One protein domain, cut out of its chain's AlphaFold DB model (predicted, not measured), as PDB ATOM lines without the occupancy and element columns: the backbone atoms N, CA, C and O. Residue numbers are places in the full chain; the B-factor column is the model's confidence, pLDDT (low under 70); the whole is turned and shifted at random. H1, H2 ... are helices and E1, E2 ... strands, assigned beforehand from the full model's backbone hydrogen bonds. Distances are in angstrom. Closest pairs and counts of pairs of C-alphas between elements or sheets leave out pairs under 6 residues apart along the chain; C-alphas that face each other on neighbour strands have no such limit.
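What this domain is: This is residues 12 to 99 of the 100 residues of an uncharacterized protein of Phycisphaerae bacterium (UniProt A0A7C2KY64). A small three-stranded antiparallel sheet has one helix, H1, running slantwise over one face, and a shorter helix, H2, at one end of the strands. A little ribbon of two short strands, E1 and E5, lies next to E2, and a long unnamed stretch, residues 16 to 35, leads from E1 to H1. The printed part has 88 residues with two named helices and five named strands, in the chain order E1 H1 E2 H2 E3 E4 E5. The larger sheet runs E2, E3, E4 and the smaller E1, E5, both antiparallel; the class is mixed, helices and strands. The whole is compact, with a radius of gyration of the C-alphas of 12.2 A and spans of 33 by 31 by 23 A.

Where its parts are: In the larger sheet, E3 is residues 74 to 80 and E4 residues 86 to 92, each 19.0 A from first to last C-alpha, and E2 is residues 54 to 57, 10.6 A. C-alpha 74, where E3 begins, is at (-27.852, -26.917, -49.390). H1 is residues 36 to 47, 16.7 A long, from C-alpha 36 at (-20.112, -15.518, -31.862). H2 is residues 63 to 71, 12.1 A long. E1, residues 13 to 15, and E5, residues 96 to 98, are 6.9 A each; E5 ends with C-alpha 98 at (-40.876, -18.837, -49.558).

How they stand to each other: E3 is the inner strand, with E2 and E4 as edge strands. E3 and E4 form a hairpin, with N 77 and O 89 2.8 A apart, within hydrogen-bond range. E2 and E3 are antiparallel at 147 degrees, with N 78 and O 56 at 2.8 A. H1 and this sheet make two layers, a helix on one face of a sheet. H1 is over E4, at a height over the sheet of 8.9 A, and slantwise to the strands, at 43 degrees to E4 on the local plane; the closest C-alphas of H1 and E4, Lys 39 and Ile 87, are 6.6 A apart. H2 is on the sheet but over none of its strands; its closest C-alpha pair with E3 is Leu 69 and Val 75, 5.9 A. H1 and H2 are apart. E1 and E5 are antiparallel at 140 degrees, with N 14 and O 97 at 2.8 A. The closest C-alphas of E1 and E2, Val 13 and Ala 55, are 5.4 A apart. E4 and E5 meet only through their link. In H1 and H2 every O i to N i+4 pair is within hydrogen-bond range.

The domain as a whole: The two C-alphas farthest apart, those of Arg 71 and Ala 83, are 34.1 A apart. The printed part has no cut. The link from E1 to H1, 20 residues, is long. The mean pLDDT of the printed part is 94.5, and no printed residue is under 70.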
ATOM      1  N   ARG A  12     -36.809 -14.516 -50.428       96.56
ATOM      2  CA  ARG A  12     -37.041 -14.518 -48.982       96.56
ATOM      3  C   ARG A  12     -37.582 -15.869 -48.548       96.56
ATOM      4  O   ARG A  12     -38.514 -16.394 -49.159       96.56
ATOM      5  N   VAL A  13     -37.011 -16.428 -47.491       96.88
ATOM      6  CA  VAL A  13     -37.318 -17.786 -47.040       96.88
ATOM      7  C   VAL A  13     -37.609 -17.844 -45.550       96.88
ATOM      8  O   VAL A  13     -37.206 -16.989 -44.766       96.88
ATOM      9  N   LYS A  14     -38.316 -18.893 -45.151       96.38
ATOM     10  CA  LYS A  14     -38.469 -19.333 -43.768       96.38
ATOM     11  C   LYS A  14     -38.235 -20.831 -43.712       96.38
ATOM     12  O   LYS A  14     -38.430 -21.533 -44.704       96.38
ATOM     13  N   VAL A  15     -37.887 -21.318 -42.530       95.62
ATOM     14  CA  VAL A  15     -37.878 -22.753 -42.262       95.62
ATOM     15  C   VAL A  15     -39.312 -23.288 -42.348       95.62
ATOM     16  O   VAL A  15     -40.256 -22.653 -41.861       95.62
ATOM     17  N   ALA A  16     -39.487 -24.408 -43.049       94.56
ATOM     18  CA  ALA A  16     -40.780 -25.057 -43.230       94.56
ATOM     19  C   ALA A  16     -41.173 -25.841 -41.972       94.56
ATOM     20  O   ALA A  16     -42.278 -25.655 -41.462       94.56
ATOM     21  N   GLN A  17     -40.243 -26.634 -41.438       95.31
ATOM     22  CA  GLN A  17     -40.386 -27.396 -40.206       95.31
ATOM     23  C   GLN A  17     -39.288 -26.998 -39.206       95.31
ATOM     24  O   GLN A  17     -38.106 -27.242 -39.480       95.31
ATOM     25  N   PRO A  18     -39.647 -26.378 -38.064       96.62
ATOM     26  CA  PRO A  18     -38.690 -26.039 -37.022       96.62
ATOM     27  C   PRO A  18     -37.869 -27.251 -36.582       96.62
ATOM     28  O   PRO A  18     -38.414 -28.335 -36.378       96.62
ATOM     29  N   THR A  19     -36.565 -27.055 -36.435       95.94
ATOM     30  CA  THR A  19     -35.616 -28.102 -36.050       95.94
ATOM     31  C   THR A  19     -34.459 -27.503 -35.251       95.94
ATOM     32  O   THR A  19     -34.322 -26.278 -35.152       95.94
ATOM     33  N   ASP A  20     -33.631 -28.360 -34.662       95.94
ATOM     34  CA  ASP A  20     -32.350 -27.940 -34.108       95.94
ATOM     35  C   ASP A  20     -31.361 -27.590 -35.222       95.94
ATOM     36  O   ASP A  20     -31.499 -27.996 -36.376       95.94
ATOM     37  N   VAL A  21     -30.338 -26.810 -34.871       96.62
ATOM     38  CA  VAL A  21     -29.293 -26.419 -35.820       96.62
ATOM     39  C   VAL A  21     -28.516 -27.670 -36.249       96.62
ATOM     40  O   VAL A  21     -27.882 -28.299 -35.398       96.62
ATOM     41  N   PRO A  22     -28.504 -28.031 -37.544       95.62
ATOM     42  CA  PRO A  22     -27.720 -29.166 -38.010       95.62
ATOM     43  C   PRO A  22     -26.223 -28.929 -37.785       95.62
ATOM     44  O   PRO A  22     -25.737 -27.827 -38.029       95.62
ATOM     45  N   ALA A  23     -25.468 -29.966 -37.417       94.50
ATOM     46  CA  ALA A  23     -24.030 -29.847 -37.134       94.50
ATOM     47  C   ALA A  23     -23.199 -29.311 -38.319       94.50
ATOM     48  O   ALA A  23     -22.149 -28.710 -38.128       94.50
ATOM     49  N   TRP A  24     -23.675 -29.516 -39.550       94.12
ATOM     50  CA  TRP A  24     -23.040 -29.009 -40.768       94.12
ATOM     51  C   TRP A  24     -23.430 -27.566 -41.113       94.12
ATOM     52  O   TRP A  24     -22.848 -26.988 -42.030       94.12
ATOM     53  N   SER A  25     -24.439 -26.993 -40.450       95.81
ATOM     54  CA  SER A  25     -24.838 -25.607 -40.663       95.81
ATOM     55  C   SER A  25     -23.851 -24.712 -39.928       95.81
ATOM     56  O   SER A  25     -23.847 -24.629 -38.700       95.81
ATOM     57  N   THR A  26     -23.004 -24.037 -40.690       94.50
ATOM     58  CA  THR A  26     -22.038 -23.065 -40.183       94.50
ATOM     59  C   THR A  26     -22.382 -21.670 -40.691       94.50
ATOM     60  O   THR A  26     -23.230 -21.514 -41.577       94.50
ATOM     61  N   TRP A  27     -21.740 -20.658 -40.108       94.00
ATOM     62  CA  TRP A  27     -21.770 -19.286 -40.604       94.00
ATOM     63  C   TRP A  27     -20.461 -18.917 -41.302       94.00
ATOM     64  O   TRP A  27     -19.399 -19.431 -40.952       94.00
ATOM     65  N   GLU A  28     -20.547 -17.991 -42.249       92.44
ATOM     66  CA  GLU A  28     -19.378 -17.368 -42.869       92.44
ATOM     67  C   GLU A  28     -18.618 -16.473 -41.885       92.44
ATOM     68  O   GLU A  28     -19.160 -15.989 -40.877       92.44
ATOM     69  N   ASP A  29     -17.347 -16.227 -42.200       89.94
ATOM     70  CA  ASP A  29     -16.594 -15.182 -41.523       89.94
ATOM     71  C   ASP A  29     -17.147 -13.803 -41.912       89.94
ATOM     72  O   ASP A  29     -17.248 -13.444 -43.082       89.94
ATOM     73  N   ASP A  30     -17.508 -13.020 -40.901       88.94
ATOM     74  CA  ASP A  30     -17.984 -11.645 -41.043       88.94
ATOM     75  C   ASP A  30     -16.962 -10.634 -40.509       88.94
ATOM     76  O   ASP A  30     -17.315  -9.481 -40.259       88.94
ATOM     77  N   ARG A  31     -15.707 -11.065 -40.311       90.19
ATOM     78  CA  ARG A  31     -14.603 -10.271 -39.756       90.19
ATOM     79  C   ARG A  31     -14.929  -9.691 -38.380       90.19
ATOM     80  O   ARG A  31     -14.648  -8.529 -38.104       90.19
ATOM     81  N   GLN A  32     -15.553 -10.506 -37.530       86.50
ATOM     82  CA  GLN A  32     -15.960 -10.159 -36.161       86.50
ATOM     83  C   GLN A  32     -16.965  -8.998 -36.063       86.50
ATOM     84  O   GLN A  32     -17.140  -8.421 -34.991       86.50
ATOM     85  N   ARG A  33     -17.676  -8.672 -37.151       89.31
ATOM     86  CA  ARG A  33     -18.757  -7.671 -37.118       89.31
ATOM     87  C   ARG A  33     -19.896  -8.079 -36.186       89.31
ATOM     88  O   ARG A  33     -20.535  -7.219 -35.586       89.31
ATOM     89  N   THR A  34     -20.140  -9.380 -36.066       92.25
ATOM     90  CA  THR A  34     -21.144  -9.964 -35.178       92.25
ATOM     91  C   THR A  34     -20.452 -10.895 -34.189       92.25
ATOM     92  O   THR A  34     -19.661 -11.755 -34.577       92.25
ATOM     93  N   SER A  35     -20.762 -10.772 -32.897       93.38
ATOM     94  CA  SER A  35     -20.182 -11.662 -31.887       93.38
ATOM     95  C   SER A  35     -20.639 -13.110 -32.093       93.38
ATOM     96  O   SER A  35     -21.773 -13.368 -32.502       93.38
ATOM     97  N   THR A  36     -19.792 -14.082 -31.745       94.44
ATOM     98  CA  THR A  36     -20.112 -15.518 -31.862       94.44
ATOM     99  C   THR A  36     -21.421 -15.889 -31.161       94.44
ATOM    100  O   THR A  36     -22.195 -16.703 -31.669       94.44
ATOM    101  N   GLN A  37     -21.713 -15.264 -30.017       94.62
ATOM    102  CA  GLN A  37     -22.956 -15.491 -29.282       94.62
ATOM    103  C   GLN A  37     -24.185 -15.044 -30.084       94.62
ATOM    104  O   GLN A  37     -25.184 -15.765 -30.133       94.62
ATOM    105  N   VAL A  38     -24.106 -13.887 -30.748       94.81
ATOM    106  CA  VAL A  38     -25.186 -13.380 -31.602       94.81
ATOM    107  C   VAL A  38     -25.336 -14.251 -32.847       94.81
ATOM    108  O   VAL A  38     -26.464 -14.614 -33.175       94.81
ATOM    109  N   LYS A  39     -24.233 -14.694 -33.471       95.88
ATOM    110  CA  LYS A  39     -24.278 -15.629 -34.612       95.88
ATOM    111  C   LYS A  39     -25.017 -16.923 -34.260       95.88
ATOM    112  O   LYS A  39     -25.962 -17.312 -34.945       95.88
ATOM    113  N   LYS A  40     -24.640 -17.543 -33.137       96.00
ATOM    114  CA  LYS A  40     -25.269 -18.771 -32.632       96.00
ATOM    115  C   LYS A  40     -26.754 -18.569 -32.343       96.00
ATOM    116  O   LYS A  40     -27.575 -19.391 -32.742       96.00
ATOM    117  N   ARG A  41     -27.113 -17.460 -31.691       95.69
ATOM    118  CA  ARG A  41     -28.509 -17.117 -31.396       95.69
ATOM    119  C   ARG A  41     -29.328 -16.912 -32.675       95.69
ATOM    120  O   ARG A  41     -30.406 -17.481 -32.784       95.69
ATOM    121  N   LEU A  42     -28.829 -16.131 -33.633       96.50
ATOM    122  CA  LEU A  42     -29.474 -15.882 -34.930       96.50
ATOM    123  C   LEU A  42     -29.773 -17.187 -35.666       96.50
ATOM    124  O   LEU A  42     -30.900 -17.412 -36.104       96.50
ATOM    125  N   GLN A  43     -28.771 -18.060 -35.747       96.81
ATOM    126  CA  GLN A  43     -28.902 -19.365 -36.377       96.81
ATOM    127  C   GLN A  43     -29.969 -20.214 -35.671       96.81
ATOM    128  O   GLN A  43     -30.888 -20.705 -36.320       96.81
ATOM    129  N   GLN A  44     -29.918 -20.321 -34.339       97.19
ATOM    130  CA  GLN A  44     -30.926 -21.048 -33.558       97.19
ATOM    131  C   GLN A  44     -32.343 -20.504 -33.773       97.19
ATOM    132  O   GLN A  44     -33.275 -21.279 -33.967       97.19
ATOM    133  N   LEU A  45     -32.515 -19.180 -33.753       97.00
ATOM    134  CA  LEU A  45     -33.815 -18.544 -33.963       97.00
ATOM    135  C   LEU A  45     -34.356 -18.818 -35.370       97.00
ATOM    136  O   LEU A  45     -35.541 -19.107 -35.516       97.00
ATOM    137  N   PHE A  46     -33.498 -18.785 -36.390       97.56
ATOM    138  CA  PHE A  46     -33.886 -19.139 -37.752       97.56
ATOM    139  C   PHE A  46     -34.365 -20.592 -37.855       97.56
ATOM    140  O   PHE A  46     -35.474 -20.826 -38.334       97.56
ATOM    141  N   PHE A  47     -33.578 -21.556 -37.355       97.25
ATOM    142  CA  PHE A  47     -33.935 -22.982 -37.401       97.25
ATOM    143  C   PHE A  47     -35.175 -23.325 -36.566       97.25
ATOM    144  O   PHE A  47     -35.955 -24.188 -36.960       97.25
ATOM    145  N   ARG A  48     -35.439 -22.576 -35.489       97.31
ATOM    146  CA  ARG A  48     -36.686 -22.662 -34.708       97.31
ATOM    147  C   ARG A  48     -37.883 -21.956 -35.356       97.31
ATOM    148  O   ARG A  48     -38.980 -21.991 -34.805       97.31
ATOM    149  N   GLY A  49     -37.700 -21.321 -36.513       95.81
ATOM    150  CA  GLY A  49     -38.774 -20.660 -37.253       95.81
ATOM    151  C   GLY A  49     -39.225 -19.323 -36.660       95.81
ATOM    152  O   GLY A  49     -40.371 -18.924 -36.874       95.81
ATOM    153  N   ASP A  50     -38.358 -18.615 -35.925       96.44
ATOM    154  CA  ASP A  50     -38.694 -17.303 -35.363       96.44
ATOM    155  C   ASP A  50     -39.097 -16.320 -36.479       96.44
ATOM    156  O   ASP A  50     -38.422 -16.128 -37.501       96.44
ATOM    157  N   ARG A  51     -40.254 -15.684 -36.290       93.50
ATOM    158  CA  ARG A  51     -40.867 -14.815 -37.299       93.50
ATOM    159  C   ARG A  51     -40.079 -13.525 -37.513       93.50
ATOM    160  O   ARG A  51     -40.115 -12.997 -38.621       93.50
ATOM    161  N   ARG A  52     -39.324 -13.070 -36.511       94.81
ATOM    162  CA  ARG A  52     -38.571 -11.808 -36.535       94.81
ATOM    163  C   ARG A  52     -37.293 -11.880 -37.362       94.81
ATOM    164  O   ARG A  52     -36.791 -10.843 -37.772       94.81
ATOM    165  N   ILE A  53     -36.768 -13.081 -37.605       96.81
ATOM    166  CA  ILE A  53     -35.545 -13.255 -38.393       96.81
ATOM    167  C   ILE A  53     -35.886 -13.199 -39.876       96.81
ATOM    168  O   ILE A  53     -36.530 -14.106 -40.403       96.81
ATOM    169  N   ALA A  54     -35.469 -12.144 -40.562       97.06
ATOM    170  CA  ALA A  54     -35.527 -12.103 -42.014       97.06
ATOM    171  C   ALA A  54     -34.435 -13.014 -42.585       97.06
ATOM    172  O   ALA A  54     -33.330 -13.076 -42.046       97.06
ATOM    173  N   ALA A  55     -34.752 -13.733 -43.658       97.62
ATOM    174  CA  ALA A  55     -33.824 -14.656 -44.290       97.62
ATOM    175  C   ALA A  55     -33.979 -14.619 -45.810       97.62
ATOM    176  O   ALA A  55     -35.103 -14.608 -46.314       97.62
ATOM    177  N   GLU A  56     -32.861 -14.604 -46.528       97.69
ATOM    178  CA  GLU A  56     -32.824 -14.498 -47.987       97.69
ATOM    179  C   GLU A  56     -31.764 -15.426 -48.578       97.69
ATOM    180  O   GLU A  56     -30.658 -15.526 -48.047       97.69
ATOM    181  N   VAL A  57     -32.098 -16.113 -49.670       96.50
ATOM    182  CA  VAL A  57     -31.154 -16.976 -50.391       96.50
ATOM    183  C   VAL A  57     -30.113 -16.118 -51.101       96.50
ATOM    184  O   VAL A  57     -30.461 -15.242 -51.891       96.50
ATOM    185  N   LEU A  58     -28.836 -16.395 -50.856       95.75
ATOM    186  CA  LEU A  58     -27.739 -15.683 -51.501       95.75
ATOM    187  C   LEU A  58     -27.320 -16.336 -52.814       95.75
ATOM    188  O   LEU A  58     -27.344 -17.559 -52.969       95.75
ATOM    189  N   TYR A  59     -26.864 -15.494 -53.736       92.69
ATOM    190  CA  TYR A  59     -26.113 -15.944 -54.898       92.69
ATOM    191  C   TYR A  59     -24.704 -16.375 -54.473       92.69
ATOM    192  O   TYR A  59     -24.029 -15.663 -53.733       92.69
ATOM    193  N   VAL A  60     -24.260 -17.530 -54.968       92.69
ATOM    194  CA  VAL A  60     -22.903 -18.048 -54.758       92.69
ATOM    195  C   VAL A  60     -22.145 -17.912 -56.074       92.69
ATOM    196  O   VAL A  60     -22.477 -18.574 -57.062       92.69
ATOM    197  N   SER A  61     -21.159 -17.013 -56.094       89.44
ATOM    198  CA  SER A  61     -20.372 -16.695 -57.292       89.44
ATOM    199  C   SER A  61     -19.343 -17.769 -57.634       89.44
ATOM    200  O   SER A  61     -19.081 -17.989 -58.813       89.44
ATOM    201  N   SER A  62     -18.792 -18.454 -56.628       93.75
ATOM    202  CA  SER A  62     -17.881 -19.583 -56.827       93.75
ATOM    203  C   SER A  62     -18.634 -20.787 -57.393       93.75
ATOM    204  O   SER A  62     -19.576 -21.290 -56.777       93.75
ATOM    205  N   GLU A  63     -18.212 -21.263 -58.564       91.94
ATOM    206  CA  GLU A  63     -18.830 -22.420 -59.217       91.94
ATOM    207  C   GLU A  63     -18.645 -23.698 -58.398       91.94
ATOM    208  O   GLU A  63     -19.612 -24.423 -58.169       91.94
ATOM    209  N   ASP A  64     -17.442 -23.911 -57.864       94.69
ATOM    210  CA  ASP A  64     -17.115 -25.070 -57.031       94.69
ATOM    211  C   ASP A  64     -17.963 -25.126 -55.758       94.69
ATOM    212  O   ASP A  64     -18.458 -26.185 -55.356       94.69
ATOM    213  N   GLU A  65     -18.142 -23.981 -55.095       92.81
ATOM    214  CA  GLU A  65     -18.969 -23.906 -53.895       92.81
ATOM    215  C   GLU A  65     -20.443 -24.142 -54.229       92.81
ATOM    216  O   GLU A  65     -21.124 -24.910 -53.544       92.81
ATOM    217  N   ARG A  66     -20.928 -23.527 -55.309       91.44
ATOM    218  CA  ARG A  66     -22.296 -23.703 -55.798       91.44
ATOM    219  C   ARG A  66     -22.583 -25.166 -56.127       91.44
ATOM    220  O   ARG A  66     -23.617 -25.688 -55.709       91.44
ATOM    221  N   ASP A  67     -21.662 -25.850 -56.796       92.75
ATOM    222  CA  ASP A  67     -21.791 -27.268 -57.123       92.75
ATOM    223  C   ASP A  67     -21.755 -28.151 -55.875       92.75
ATOM    224  O   ASP A  67     -22.564 -29.076 -55.746       92.75
ATOM    225  N   ARG A  68     -20.889 -27.848 -54.901       93.00
ATOM    226  CA  ARG A  68     -20.844 -28.552 -53.609       93.00
ATOM    227  C   ARG A  68     -22.153 -28.406 -52.831       93.00
ATOM    228  O   ARG A  68     -22.679 -29.388 -52.298       93.00
ATOM    229  N   LEU A  69     -22.689 -27.192 -52.761       92.19
ATOM    230  CA  LEU A  69     -23.960 -26.899 -52.102       92.19
ATOM    231  C   LEU A  69     -25.117 -27.605 -52.814       92.19
ATOM    232  O   LEU A  69     -25.894 -28.306 -52.168       92.19
ATOM    233  N   ARG A  70     -25.163 -27.547 -54.149       89.94
ATOM    234  CA  ARG A  70     -26.175 -28.240 -54.955       89.94
ATOM    235  C   ARG A  70     -26.152 -29.753 -54.743       89.94
ATOM    236  O   ARG A  70     -27.205 -30.341 -54.515       89.94
ATOM    237  N   ARG A  71     -24.972 -30.386 -54.769       91.75
ATOM    238  CA  ARG A  71     -24.816 -31.837 -54.528       91.75
ATOM    239  C   ARG A  71     -25.258 -32.258 -53.127       91.75
ATOM    240  O   ARG A  71     -25.690 -33.388 -52.946       91.75
ATOM    241  N   SER A  72     -25.159 -31.357 -52.152       92.12
ATOM    242  CA  SER A  72     -25.571 -31.605 -50.766       92.12
ATOM    243  C   SER A  72     -26.993 -31.130 -50.442       92.12
ATOM    244  O   SER A  72     -27.405 -31.244 -49.289       92.12
ATOM    245  N   GLY A  73     -27.743 -30.609 -51.423       92.44
ATOM    246  CA  GLY A  73     -29.096 -30.076 -51.216       92.44
ATOM    247  C   GLY A  73     -29.137 -28.795 -50.377       92.44
ATOM    248  O   GLY A  73     -30.165 -28.464 -49.795       92.44
ATOM    249  N   ARG A  74     -28.019 -28.073 -50.275       94.88
ATOM    250  CA  ARG A  74     -27.852 -26.917 -49.390       94.88
ATOM    251  C   ARG A  74     -27.817 -25.607 -50.166       94.88
ATOM    252  O   ARG A  74     -27.503 -25.572 -51.351       94.88
ATOM    253  N   VAL A  75     -28.093 -24.514 -49.465       95.00
ATOM    254  CA  VAL A  75     -28.011 -23.138 -49.973       95.00
ATOM    255  C   VAL A  75     -27.382 -22.216 -48.934       95.00
ATOM    256  O   VAL A  75     -27.405 -22.509 -47.736       95.00
ATOM    257  N   LYS A  76     -26.831 -21.087 -49.386       96.38
ATOM    258  CA  LYS A  76     -26.434 -19.987 -48.500       96.38
ATOM    259  C   LYS A  76     -27.628 -19.081 -48.247       96.38
ATOM    260  O   LYS A  76     -28.352 -18.724 -49.175       96.38
ATOM    261  N   VAL A  77     -27.817 -18.706 -46.990       97.12
ATOM    262  CA  VAL A  77     -28.913 -17.848 -46.550       97.12
ATOM    263  C   VAL A  77     -28.344 -16.726 -45.700       97.12
ATOM    264  O   VAL A  77     -27.646 -16.973 -44.720       97.12
ATOM    265  N   GLN A  78     -28.661 -15.491 -46.066       97.56
ATOM    266  CA  GLN A  78     -28.385 -14.320 -45.252       97.56
ATOM    267  C   GLN A  78     -29.504 -14.144 -44.234       97.56
ATOM    268  O   GLN A  78     -30.659 -13.973 -44.616       97.56
ATOM    269  N   LEU A  79     -29.160 -14.148 -42.952       97.44
ATOM    270  CA  LEU A  79     -30.066 -13.850 -41.854       97.44
ATOM    271  C   LEU A  79     -29.901 -12.401 -41.419       97.44
ATOM    272  O   LEU A  79     -28.779 -11.900 -41.354       97.44
ATOM    273  N   ARG A  80     -31.014 -11.754 -41.079       96.50
ATOM    274  CA  ARG A  80     -31.046 -10.417 -40.492       96.50
ATOM    275  C   ARG A  80     -32.033 -10.377 -39.331       96.50
ATOM    276  O   ARG A  80     -33.176 -10.811 -39.485       96.50
ATOM    277  N   ASP A  81     -31.607  -9.858 -38.186       95.12
ATOM    278  CA  ASP A  81     -32.506  -9.586 -37.061       95.12
ATOM    279  C   ASP A  81     -33.014  -8.128 -37.061       95.12
ATOM    280  O   ASP A  81     -32.541  -7.297 -37.844       95.12
ATOM    281  N   PRO A  82     -33.977  -7.786 -36.185       93.19
ATOM    282  CA  PRO A  82     -34.463  -6.413 -36.054       93.19
ATOM    283  C   PRO A  82     -33.417  -5.409 -35.548       93.19
ATOM    284  O   PRO A  82     -33.599  -4.213 -35.740       93.19
ATOM    285  N   ALA A  83     -32.341  -5.875 -34.904       92.44
ATOM    286  CA  ALA A  83     -31.253  -5.020 -34.433       92.44
ATOM    287  C   ALA A  83     -30.260  -4.659 -35.556       92.44
ATOM    288  O   ALA A  83     -29.377  -3.829 -35.356       92.44
ATOM    289  N   GLY A  84     -30.409  -5.260 -36.742       92.31
ATOM    290  CA  GLY A  84     -29.556  -5.022 -37.904       92.31
ATOM    291  C   GLY A  84     -28.331  -5.936 -37.980       92.31
ATOM    292  O   GLY A  84     -27.515  -5.767 -38.888       92.31
ATOM    293  N   CYS A  85     -28.197  -6.921 -37.086       94.06
ATOM    294  CA  CYS A  85     -27.157  -7.938 -37.181       94.06
ATOM    295  C   CYS A  85     -27.400  -8.818 -38.409       94.06
ATOM    296  O   CYS A  85     -28.538  -9.192 -38.707       94.06
ATOM    297  N   LEU A  86     -26.320  -9.157 -39.112       94.88
ATOM    298  CA  LEU A  86     -26.374  -9.886 -40.372       94.88
ATOM    299  C   LEU A  86     -25.318 -10.979 -40.392       94.88
ATOM    300  O   LEU A  86     -24.137 -10.705 -40.195       94.88
ATOM    301  N   ILE A  87     -25.752 -12.206 -40.666       96.75
ATOM    302  CA  ILE A  87     -24.863 -13.360 -40.813       96.75
ATOM    303  C   ILE A  87     -25.262 -14.159 -42.044       96.75
ATOM    304  O   ILE A  87     -26.428 -14.165 -42.433       96.75
ATOM    305  N   VAL A  88     -24.312 -14.870 -42.637       97.44
ATOM    306  CA  VAL A  88     -24.589 -15.826 -43.711       97.44
ATOM    307  C   VAL A  88     -24.414 -17.221 -43.155       97.44
ATOM    308  O   VAL A  88     -23.384 -17.493 -42.549       97.44
ATOM    309  N   ILE A  89     -25.403 -18.088 -43.352       97.38
ATOM    310  CA  ILE A  89     -25.360 -19.491 -42.935       97.38
ATOM    311  C   ILE A  89     -25.595 -20.430 -44.112       97.38
ATOM    312  O   ILE A  89     -26.107 -20.026 -45.157       97.38
ATOM    313  N   THR A  90     -25.294 -21.710 -43.922       96.62
ATOM    314  CA  THR A  90     -25.751 -22.776 -44.821       96.62
ATOM    315  C   THR A  90     -27.021 -23.438 -44.281       96.62
ATOM    316  O   THR A  90     -27.077 -23.805 -43.109       96.62
ATOM    317  N   ALA A  91     -28.032 -23.625 -45.130       96.12
ATOM    318  CA  ALA A  91     -29.306 -24.260 -44.784       96.12
ATOM    319  C   ALA A  91     -29.711 -25.316 -45.825       96.12
ATOM    320  O   ALA A  91     -29.210 -25.309 -46.948       96.12
ATOM    321  N   ASP A  92     -30.605 -26.227 -45.443       95.06
ATOM    322  CA  ASP A  92     -31.130 -27.287 -46.309       95.06
ATOM    323  C   ASP A  92     -32.262 -26.721 -47.166       95.06
ATOM    324  O   ASP A  92     -33.253 -26.233 -46.627       95.06
ATOM    325  N   ALA A  93     -32.124 -26.793 -48.489       94.19
ATOM    326  CA  ALA A  93     -33.111 -26.266 -49.422       94.19
ATOM    327  C   ALA A  93     -34.473 -26.967 -49.300       94.19
ATOM    328  O   ALA A  93     -35.504 -26.337 -49.545       94.19
ATOM    329  N   ALA A  94     -34.500 -28.243 -48.900       93.69
ATOM    330  CA  ALA A  94     -35.740 -29.004 -48.764       93.69
ATOM    331  C   ALA A  94     -36.602 -28.514 -47.588       93.69
ATOM    332  O   ALA A  94     -37.830 -28.498 -47.689       93.69
ATOM    333  N   ASN A  95     -35.969 -28.039 -46.509       94.88
ATOM    334  CA  ASN A  95     -36.652 -27.500 -45.330       94.88
ATOM    335  C   ASN A  95     -36.891 -25.977 -45.402       94.88
ATOM    336  O   ASN A  95     -37.148 -25.321 -44.389       94.88
ATOM    337  N   LEU A  96     -36.811 -25.382 -46.593       94.75
ATOM    338  CA  LEU A  96     -37.105 -23.969 -46.807       94.75
ATOM    339  C   LEU A  96     -38.399 -23.786 -47.596       94.75
ATOM    340  O   LEU A  96     -38.724 -24.517 -48.533       94.75
ATOM    341  N   ARG A  97     -39.137 -22.744 -47.225       94.88
ATOM    342  CA  ARG A  97     -40.311 -22.250 -47.949       94.88
ATOM    343  C   ARG A  97     -40.167 -20.763 -48.214       94.88
ATOM    344  O   ARG A  97     -39.519 -20.062 -47.440       94.88
ATOM    345  N   ARG A  98     -40.801 -20.277 -49.280       93.56
ATOM    346  CA  ARG A  98     -40.876 -18.837 -49.558       93.56
ATOM    347  C   ARG A  98     -41.570 -18.129 -48.393       93.56
ATOM    348  O   ARG A  98     -42.583 -18.616 -47.892       93.56
ATOM    349  N   ALA A  99     -40.997 -17.017 -47.947       88.00
ATOM    350  CA  ALA A  99     -41.659 -16.105 -47.029       88.00
ATOM    351  C   ALA A  99     -42.670 -15.287 -47.843       88.00
ATOM    352  O   ALA A  99     -42.273 -14.634 -48.810       88.00
TER     353      ALA A  99